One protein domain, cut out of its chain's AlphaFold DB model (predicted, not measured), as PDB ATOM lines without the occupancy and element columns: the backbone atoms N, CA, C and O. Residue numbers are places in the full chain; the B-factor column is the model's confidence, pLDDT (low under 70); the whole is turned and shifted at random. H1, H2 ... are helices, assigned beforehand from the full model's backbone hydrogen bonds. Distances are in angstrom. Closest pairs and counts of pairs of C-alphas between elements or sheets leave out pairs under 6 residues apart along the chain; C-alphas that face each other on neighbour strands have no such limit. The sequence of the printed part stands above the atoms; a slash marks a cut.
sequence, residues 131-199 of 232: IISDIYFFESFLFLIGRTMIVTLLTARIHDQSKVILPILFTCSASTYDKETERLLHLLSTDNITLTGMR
ATOM      1  N   ILE A 131       4.033  26.305 -57.176       78.25
ATOM      2  CA  ILE A 131       4.618  27.615 -57.519       78.25
ATOM      3  C   ILE A 131       4.302  28.694 -56.469       78.25
ATOM      4  O   ILE A 131       5.126  29.561 -56.189       78.25
ATOM      5  N   ILE A 132       3.103  28.673 -55.883       78.62
ATOM      6  CA  ILE A 132       2.713  29.677 -54.888       78.62
ATOM      7  C   ILE A 132       3.469  29.486 -53.572       78.62
ATOM      8  O   ILE A 132       3.876  30.478 -52.970       78.62
ATOM      9  N   SER A 133       3.675  28.238 -53.148       73.31
ATOM     10  CA  SER A 133       4.433  27.923 -51.933       73.31
ATOM     11  C   SER A 133       5.881  28.409 -52.054       73.31
ATOM     12  O   SER A 133       6.380  29.096 -51.161       73.31
ATOM     13  N   ASP A 134       6.504  28.170 -53.212       81.75
ATOM     14  CA  ASP A 134       7.881  28.590 -53.490       81.75
ATOM     15  C   ASP A 134       8.043  30.118 -53.450       81.75
ATOM     16  O   ASP A 134       8.993  30.631 -52.853       81.75
ATOM     17  N   ILE A 135       7.088  30.864 -54.023       87.19
ATOM     18  CA  ILE A 135       7.099  32.336 -53.994       87.19
ATOM     19  C   ILE A 135       6.970  32.854 -52.554       87.19
ATOM     20  O   ILE A 135       7.745  33.719 -52.149       87.19
ATOM     21  N   TYR A 136       6.040  32.321 -51.753       84.75
ATOM     22  CA  TYR A 136       5.880  32.750 -50.355       84.75
ATOM     23  C   TYR A 136       7.109  32.442 -49.501       84.75
ATOM     24  O   TYR A 136       7.485  33.260 -48.650       84.75
ATOM     25  N   PHE A 137       7.737  31.285 -49.723       86.06
ATOM     26  CA  PHE A 137       8.975  30.919 -49.049       86.06
ATOM     27  C   PHE A 137      10.090  31.916 -49.382       86.06
ATOM     28  O   PHE A 137      10.726  32.450 -48.471       86.06
ATOM     29  N   PHE A 138      10.283  32.221 -50.667       89.75
ATOM     30  CA  PHE A 138      11.342  33.123 -51.112       89.75
ATOM     31  C   PHE A 138      11.128  34.565 -50.631       89.75
ATOM     32  O   PHE A 138      12.064  35.192 -50.138       89.75
ATOM     33  N   GLU A 139       9.892  35.064 -50.690       88.31
ATOM     34  CA  GLU A 139       9.527  36.388 -50.171       88.31
ATOM     35  C   GLU A 139       9.767  36.494 -48.659       88.31
ATOM     36  O   GLU A 139      10.409  37.435 -48.186       88.31
ATOM     37  N   SER A 140       9.323  35.498 -47.885       90.00
ATOM     38  CA  SER A 140       9.521  35.476 -46.427       90.00
ATOM     39  C   SER A 140      11.005  35.418 -46.065       90.00
ATOM     40  O   SER A 140      11.458  36.100 -45.141       90.00
ATOM     41  N   PHE A 141      11.774  34.628 -46.815       90.62
ATOM     42  CA  PHE A 141      13.211  34.493 -46.636       90.62
ATOM     43  C   PHE A 141      13.949  35.799 -46.953       90.62
ATOM     44  O   PHE A 141      14.749  36.271 -46.139       90.62
ATOM     45  N   LEU A 142      13.640  36.432 -48.088       93.50
ATOM     46  CA  LEU A 142      14.260  37.692 -48.493       93.50
ATOM     47  C   LEU A 142      13.898  38.834 -47.538       93.50
ATOM     48  O   LEU A 142      14.774  39.613 -47.156       93.50
ATOM     49  N   PHE A 143      12.645  38.902 -47.086       92.25
ATOM     50  CA  PHE A 143      12.210  39.864 -46.074       92.25
ATOM     51  C   PHE A 143      12.969  39.686 -44.752       92.25
ATOM     52  O   PHE A 143      13.420  40.669 -44.155       92.25
ATOM     53  N   LEU A 144      13.164  38.442 -44.301       89.56
ATOM     54  CA  LEU A 144      13.898  38.151 -43.069       89.56
ATOM     55  C   LEU A 144      15.378  38.548 -43.178       89.56
ATOM     56  O   LEU A 144      15.921  39.166 -42.253       89.56
ATOM     57  N   ILE A 145      16.022  38.254 -44.313       92.00
ATOM     58  CA  ILE A 145      17.394  38.701 -44.592       92.00
ATOM     59  C   ILE A 145      17.449  40.227 -44.622       92.00
ATOM     60  O   ILE A 145      18.273  40.816 -43.930       92.00
ATOM     61  N   GLY A 146      16.549  40.888 -45.350       91.94
ATOM     62  CA  GLY A 146      16.506  42.349 -45.426       91.94
ATOM     63  C   GLY A 146      16.369  42.992 -44.046       91.94
ATOM     64  O   GLY A 146      17.155  43.870 -43.688       91.94
ATOM     65  N   ARG A 147      15.438  42.503 -43.221       88.62
ATOM     66  CA  ARG A 147      15.236  42.983 -41.847       88.62
ATOM     67  C   ARG A 147      16.493  42.811 -40.994       88.62
ATOM     68  O   ARG A 147      16.897  43.749 -40.311       88.62
ATOM     69  N   THR A 148      17.094  41.621 -41.004       86.38
ATOM     70  CA  THR A 148      18.296  41.341 -40.201       86.38
ATOM     71  C   THR A 148      19.484  42.175 -40.672       86.38
ATOM     72  O   THR A 148      20.142  42.796 -39.842       86.38
ATOM     73  N   MET A 149      19.686  42.308 -41.985       88.88
ATOM     74  CA  MET A 149      20.718  43.167 -42.570       88.88
ATOM     75  C   MET A 149      20.529  44.636 -42.196       88.88
ATOM     76  O   MET A 149      21.483  45.267 -41.751       88.88
ATOM     77  N   ILE A 150      19.316  45.188 -42.308       87.00
ATOM     78  CA  ILE A 150      19.039  46.584 -41.935       87.00
ATOM     79  C   ILE A 150      19.356  46.821 -40.457       87.00
ATOM     80  O   ILE A 150      20.042  47.788 -40.132       87.00
ATOM     81  N   VAL A 151      18.900  45.939 -39.562       85.19
ATOM     82  CA  VAL A 151      19.169  46.070 -38.123       85.19
ATOM     83  C   VAL A 151      20.670  46.015 -37.848       85.19
ATOM     84  O   VAL A 151      21.187  46.895 -37.167       85.19
ATOM     85  N   THR A 152      21.391  45.053 -38.428       80.62
ATOM     86  CA  THR A 152      22.847  44.949 -38.263       80.62
ATOM     87  C   THR A 152      23.576  46.179 -38.805       80.62
ATOM     88  O   THR A 152      24.488  46.676 -38.149       80.62
ATOM     89  N   LEU A 153      23.154  46.720 -39.954       80.56
ATOM     90  CA  LEU A 153      23.731  47.939 -40.521       80.56
ATOM     91  C   LEU A 153      23.478  49.153 -39.623       80.56
ATOM     92  O   LEU A 153      24.404  49.920 -39.379       80.56
ATOM     93  N   LEU A 154      22.267  49.320 -39.087       78.94
ATOM     94  CA  LEU A 154      21.953  50.405 -38.151       78.94
ATOM     95  C   LEU A 154      22.773  50.290 -36.862       78.94
ATOM     96  O   LEU A 154      23.364  51.276 -36.425       78.94
ATOM     97  N   THR A 155      22.873  49.091 -36.287       76.25
ATOM     98  CA  THR A 155      23.708  48.836 -35.107       76.25
ATOM     99  C   THR A 155      25.179  49.145 -35.383       76.25
ATOM    100  O   THR A 155      25.825  49.806 -34.571       76.25
ATOM    101  N   ALA A 156      25.701  48.743 -36.545       72.31
ATOM    102  CA  ALA A 156      27.067  49.060 -36.948       72.31
ATOM    103  C   ALA A 156      27.277  50.571 -37.131       72.31
ATOM    104  O   ALA A 156      28.278  51.108 -36.666       72.31
ATOM    105  N   ARG A 157      26.316  51.285 -37.733       75.88
ATOM    106  CA  ARG A 157      26.376  52.750 -37.872       75.88
ATOM    107  C   ARG A 157      26.399  53.448 -36.516       75.88
ATOM    108  O   ARG A 157      27.209  54.348 -36.330       75.88
ATOM    109  N   ILE A 158      25.558  53.028 -35.571       77.88
ATOM    110  CA  ILE A 158      25.548  53.573 -34.204       77.88
ATOM    111  C   ILE A 158      26.907  53.344 -33.526       77.88
ATOM    112  O   ILE A 158      27.433  54.249 -32.882       77.88
ATOM    113  N   HIS A 159      27.502  52.163 -33.716       70.25
ATOM    114  CA  HIS A 159      28.822  51.831 -33.181       70.25
ATOM    115  C   HIS A 159      29.961  52.644 -33.825       70.25
ATOM    116  O   HIS A 159      30.875  53.081 -33.133       70.25
ATOM    117  N   ASP A 160      29.914  52.895 -35.134       75.06
ATOM    118  CA  ASP A 160      30.911  53.744 -35.800       75.06
ATOM    119  C   ASP A 160      30.796  55.207 -35.337       75.06
ATOM    120  O   ASP A 160      31.809  55.865 -35.097       75.06
ATOM    121  N   GLN A 161      29.568  55.714 -35.161       76.50
ATOM    122  CA  GLN A 161      29.331  57.071 -34.653       76.50
ATOM    123  C   GLN A 161      29.794  57.244 -33.200       76.50
ATOM    124  O   GLN A 161      30.331  58.299 -32.862       76.50
ATOM    125  N   SER A 162      29.664  56.223 -32.344       70.62
ATOM    126  CA  SER A 162      30.125  56.323 -30.950       70.62
ATOM    127  C   SER A 162      31.647  56.489 -30.837       70.62
ATOM    128  O   SER A 162      32.127  57.137 -29.908       70.62
ATOM    129  N   LYS A 163      32.416  55.999 -31.819       69.75
ATOM    130  CA  LYS A 163      33.880  56.160 -31.875       69.75
ATOM    131  C   LYS A 163      34.335  57.557 -32.299       69.75
ATOM    132  O   LYS A 163      35.460  57.937 -31.988       69.75
ATOM    133  N   VAL A 164      33.482  58.356 -32.942       76.50
ATOM    134  CA  VAL A 164      33.803  59.753 -33.302       76.50
ATOM    135  C   VAL A 164      33.980  60.634 -32.053       76.50
ATOM    136  O   VAL A 164      34.645  61.665 -32.106       76.50
ATOM    137  N   ILE A 165      33.455  60.202 -30.904       71.44
ATOM    138  CA  ILE A 165      33.529  60.925 -29.626       71.44
ATOM    139  C   ILE A 165      34.914  60.769 -28.957       71.44
ATOM    140  O   ILE A 165      35.323  61.637 -28.186       71.44
ATOM    141  N   LEU A 166      35.686  59.724 -29.299       72.06
ATOM    142  CA  LEU A 166      37.037  59.461 -28.768       72.06
ATOM    143  C   LEU A 166      38.001  60.659 -28.885       72.06
ATOM    144  O   LEU A 166      38.547  61.069 -27.863       72.06
ATOM    145  N   PRO A 167      38.225  61.263 -30.071       71.94
ATOM    146  CA  PRO A 167      39.133  62.403 -30.200       71.94
ATOM    147  C   PRO A 167      38.673  63.637 -29.412       71.94
ATOM    148  O   PRO A 167      39.519  64.363 -28.901       71.94
ATOM    149  N   ILE A 168      37.358  63.847 -29.265       72.62
ATOM    150  CA  ILE A 168      36.792  64.968 -28.497       72.62
ATOM    151  C   ILE A 168      37.098  64.798 -27.002       72.62
ATOM    152  O   ILE A 168      37.490  65.761 -26.338       72.62
ATOM    153  N   LEU A 169      36.987  63.567 -26.492       68.19
ATOM    154  CA  LEU A 169      37.363  63.221 -25.119       68.19
ATOM    155  C   LEU A 169      38.865  63.423 -24.865       68.19
ATOM    156  O   LEU A 169      39.221  63.938 -23.810       68.19
ATOM    157  N   PHE A 170      39.735  63.108 -25.833       69.75
ATOM    158  CA  PHE A 170      41.187  63.320 -25.708       69.75
ATOM    159  C   PHE A 170      41.620  64.794 -25.759       69.75
ATOM    160  O   PHE A 170      42.678  65.133 -25.232       69.75
ATOM    161  N   THR A 171      40.828  65.681 -26.368       73.94
ATOM    162  CA  THR A 171      41.068  67.138 -26.318       73.94
ATOM    163  C   THR A 171      40.667  67.790 -24.994       73.94
ATOM    164  O   THR A 171      41.092  68.912 -24.721       73.94
ATOM    165  N   CYS A 172      39.868  67.117 -24.162       61.50
ATOM    166  CA  CYS A 172      39.533  67.589 -22.825       61.50
ATOM    167  C   CYS A 172      40.606  67.114 -21.829       61.50
ATOM    168  O   CYS A 172      40.969  65.941 -21.814       61.50
ATOM    169  N   SER A 173      41.142  68.017 -21.004       55.72
ATOM    170  CA  SER A 173      42.173  67.678 -20.012       55.72
ATOM    171  C   SER A 173      41.674  66.590 -19.048       55.72
ATOM    172  O   SER A 173      40.612  66.731 -18.442       55.72
ATOM    173  N   ALA A 174      42.475  65.535 -18.848       59.50
ATOM    174  CA  ALA A 174      42.177  64.384 -17.982       59.50
ATOM    175  C   ALA A 174      41.900  64.743 -16.504       59.50
ATOM    176  O   ALA A 174      41.467  63.901 -15.726       59.50
ATOM    177  N   SER A 175      42.112  66.002 -16.110       62.09
ATOM    178  CA  SER A 175      41.825  66.539 -14.776       62.09
ATOM    179  C   SER A 175      40.332  66.630 -14.422       62.09
ATOM    180  O   SER A 175      40.013  66.896 -13.268       62.09
ATOM    181  N   THR A 176      39.422  66.452 -15.387       65.19
ATOM    182  CA  THR A 176      37.957  66.545 -15.183       65.19
ATOM    183  C   THR A 176      37.234  65.231 -15.509       65.19
ATOM    184  O   THR A 176      36.010  65.190 -15.592       65.19
ATOM    185  N   TYR A 177      37.976  64.144 -15.724       70.38
ATOM    186  CA  TYR A 177      37.399  62.864 -16.123       70.38
ATOM    187  C   TYR A 177      36.706  62.183 -14.937       70.38
ATOM    188  O   TYR A 177      37.335  61.899 -13.919       70.38
ATOM    189  N   ASP A 178      35.408  61.917 -15.074       76.62
ATOM    190  CA  ASP A 178      34.677  61.073 -14.130       76.62
ATOM    191  C   ASP A 178      35.025  59.586 -14.343       76.62
ATOM    192  O   ASP A 178      35.384  59.179 -15.457       76.62
ATOM    193  N   LYS A 179      34.890  58.755 -13.299       70.62
ATOM    194  CA  LYS A 179      35.203  57.312 -13.343       70.62
ATOM    195  C   LYS A 179      34.431  56.574 -14.444       70.62
ATOM    196  O   LYS A 179      34.951  55.622 -15.033       70.62
ATOM    197  N   GLU A 180      33.213  57.013 -14.771       68.94
ATOM    198  CA  GLU A 180      32.434  56.424 -15.868       68.94
ATOM    199  C   GLU A 180      33.067  56.682 -17.236       68.94
ATOM    200  O   GLU A 180      33.079  55.806 -18.107       68.94
ATOM    201  N   THR A 181      33.639  57.872 -17.407       73.12
ATOM    202  CA  THR A 181      34.280  58.288 -18.653       73.12
ATOM    203  C   THR A 181      35.571  57.500 -18.862       73.12
ATOM    204  O   THR A 181      35.864  57.086 -19.984       73.12
ATOM    205  N   GLU A 182      36.313  57.216 -17.784       73.38
ATOM    206  CA  GLU A 182      37.504  56.354 -17.796       73.38
ATOM    207  C   GLU A 182      37.149  54.915 -18.192       73.38
ATOM    208  O   GLU A 182      37.788  54.334 -19.074       73.38
ATOM    209  N   ARG A 183      36.063  54.367 -17.631       73.75
ATOM    210  CA  ARG A 183      35.566  53.034 -18.000       73.75
ATOM    211  C   ARG A 183      35.115  52.977 -19.459       73.75
ATOM    212  O   ARG A 183      35.424  52.008 -20.149       73.75
ATOM    213  N   LEU A 184      34.412  54.005 -19.936       72.25
ATOM    214  CA  LEU A 184      33.995  54.136 -21.333       72.25
ATOM    215  C   LEU A 184      35.205  54.246 -22.271       72.25
ATOM    216  O   LEU A 184      35.227  53.596 -23.312       72.25
ATOM    217  N   LEU A 185      36.228  55.015 -21.892       74.00
ATOM    218  CA  LEU A 185      37.466  55.164 -22.657       74.00
ATOM    219  C   LEU A 185      38.239  53.845 -22.738       74.00
ATOM    220  O   LEU A 185      38.686  53.463 -23.818       74.00
ATOM    221  N   HIS A 186      38.342  53.114 -21.625       71.50
ATOM    222  CA  HIS A 186      38.942  51.781 -21.593       71.50
ATOM    223  C   HIS A 186      38.156  50.791 -22.466       71.50
ATOM    224  O   HIS A 186      38.761  50.033 -23.226       71.50
ATOM    225  N   LEU A 187      36.818  50.827 -22.413       67.44
ATOM    226  CA  LEU A 187      35.949  49.982 -23.236       67.44
ATOM    227  C   LEU A 187      36.131  50.294 -24.731       67.44
ATOM    228  O   LEU A 187      36.395  49.394 -25.516       67.44
ATOM    229  N   LEU A 188      36.077  51.569 -25.125       68.38
ATOM    230  CA  LEU A 188      36.211  51.998 -26.521       68.38
ATOM    231  C   LEU A 188      37.632  51.815 -27.087       68.38
ATOM    232  O   LEU A 188      37.779  51.584 -28.287       68.38
ATOM    233  N   SER A 189      38.670  51.915 -26.246       67.56
ATOM    234  CA  SER A 189      40.078  51.721 -26.630       67.56
ATOM    235  C   SER A 189      40.443  50.236 -26.783       67.56
ATOM    236  O   SER A 189      41.159  49.856 -27.716       67.56
ATOM    237  N   THR A 190      39.903  49.379 -25.908       61.62
ATOM    238  CA  THR A 190      40.186  47.931 -25.887       61.62
ATOM    239  C   THR A 190      39.390  47.160 -26.948       61.62
ATOM    240  O   THR A 190      39.878  46.164 -27.483       61.62
ATOM    241  N   ASP A 191      38.195  47.628 -27.320       55.16
ATOM    242  CA  ASP A 191      37.248  46.914 -28.196       55.16
ATOM    243  C   ASP A 191      37.577  47.027 -29.706       55.16
ATOM    244  O   ASP A 191      36.713  47.097 -30.586       55.16
ATOM    245  N   ASN A 192      38.871  47.026 -30.033       47.03
ATOM    246  CA  ASN A 192      39.388  46.939 -31.400       47.03
ATOM    247  C   ASN A 192      39.312  45.516 -31.991       47.03
ATOM    248  O   ASN A 192      39.776  45.303 -33.111       47.03
ATOM    249  N   ILE A 193      38.745  44.536 -31.271       52.56
ATOM    250  CA  ILE A 193      38.931  43.118 -31.619       52.56
ATOM    251  C   ILE A 193      37.623  42.360 -31.910       52.56
ATOM    252  O   ILE A 193      37.698  41.365 -32.625       52.56
ATOM    253  N   THR A 194      36.423  42.805 -31.506       45.97
ATOM    254  CA  THR A 194      35.252  41.890 -31.603       45.97
ATOM    255  C   THR A 194      33.957  42.367 -32.257       45.97
ATOM    256  O   THR A 194      33.145  41.508 -32.587       45.97
ATOM    257  N   LEU A 195      33.746  43.648 -32.578       44.72
ATOM    258  CA  LEU A 195      32.489  44.076 -33.233       44.72
ATOM    259  C   LEU A 195      32.687  45.099 -34.366       44.72
ATOM    260  O   LEU A 195      31.911  46.038 -34.527       44.72
ATOM    261  N   THR A 196      33.672  44.884 -35.247       46.56
ATOM    262  CA  THR A 196      33.667  45.505 -36.592       46.56
ATOM    263  C   THR A 196      32.611  44.832 -37.478       46.56
ATOM    264  O   THR A 196      32.895  44.175 -38.480       46.56
ATOM    265  N   GLY A 197      31.348  45.029 -37.106       44.38
ATOM    266  CA  GLY A 197      30.148  44.559 -37.795       44.38
ATOM    267  C   GLY A 197      29.832  45.285 -39.105       44.38
ATOM    268  O   GLY A 197      28.671  45.351 -39.478       44.38
ATOM    269  N   MET A 198      30.840  45.808 -39.813       51.56
ATOM    270  CA  MET A 198      30.786  46.127 -41.249       51.56
ATOM    271  C   MET A 198      32.118  45.794 -41.960       51.56
ATOM    272  O   MET A 198      32.577  46.508 -42.847       51.56
ATOM    273  N   ARG A 199      32.721  44.646 -41.615       49.62
ATOM    274  CA  ARG A 199      33.689  43.892 -42.445       49.62
ATOM    275  C   ARG A 199      33.039  42.646 -43.068       49.62
ATOM    276  O   ARG A 199      33.683  41.606 -43.153       49.62
TER     277      ARG A 199
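What this domain is: This is residues 131 to 199 of the 232 residues of the protein "Putative gustatory receptor 64f" of Acromyrmex echinatior (UniProt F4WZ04). What is the shape? One long helix, H1, is drawn out like a rod, and the short H2 carries on nearly in its direction; beyond H2 the chain folds back, so that H3 comes near the H1 to H2 junction at a steep slant and the last residues, 191 to 199, run back beside the later part of H1. Residues 131 to 151 of H1 stick out free and make much of the length. What is it built of? The printed part has 69 residues with three named helices, H1, H2 and H3 in chain order, and no named strand; the class is all helix. How spread out is it? It is extended, with a radius of gyration of the C-alphas of 19.7 A and spans of 69 by 19 by 18 A.

How they stand to each other: What is near the longest helix? H1, residues 131 to 163, is close to but not clearly touching H3, residues 179 to 190, with the closest C-alphas, those of Lys 163 and Leu 188, 7.2 A apart. Their lines stand at a steep tilt of 59 degrees, and they run opposite ways. How does the short helix stand? H2, residues 165 to 171, and H1 meet only through their link. H2 is close to but not clearly touching H3: their closest C-alphas, those of Leu 166 and Leu 185, are 7.5 A apart, and they run opposite ways at a steep tilt of 66 degrees. Do the backbones hold helix spacing? In H2 and H3 every O i to N i+4 pair is within hydrogen-bond range; in H1, 28 of 29 are.

Where its parts are: Where does the longest helix run? H1 runs from C-alpha 131 at (4.618, 27.615, -57.519) to C-alpha 163 at (33.880, 56.160, -31.875), a length of 48.3 A. Where are the other two? H2, residues 165 to 171, is 10.3 A long. H3, residues 179 to 190, is 16.4 A long and ends with C-alpha 190 at (40.186, 47.931, -25.887).

The domain as a whole: How large is it? The two C-alphas farthest apart, those of Ile 131 and Ser 175, are 68.7 A apart. Without residues 131 to 151, which stand free, the other 48 residues span 37 by 17 by 14 A. How are the links, and is there a cut? The link from H1 to H2 is tight, with one residue, and that from H2 to H3 is short, with 7 residues. The printed part has no cut. Where is confidence low? The mean pLDDT of the printed part is 73.0, and residues 163, 169 to 170, 172 to 176, 180 and 187 to 199 are under 70.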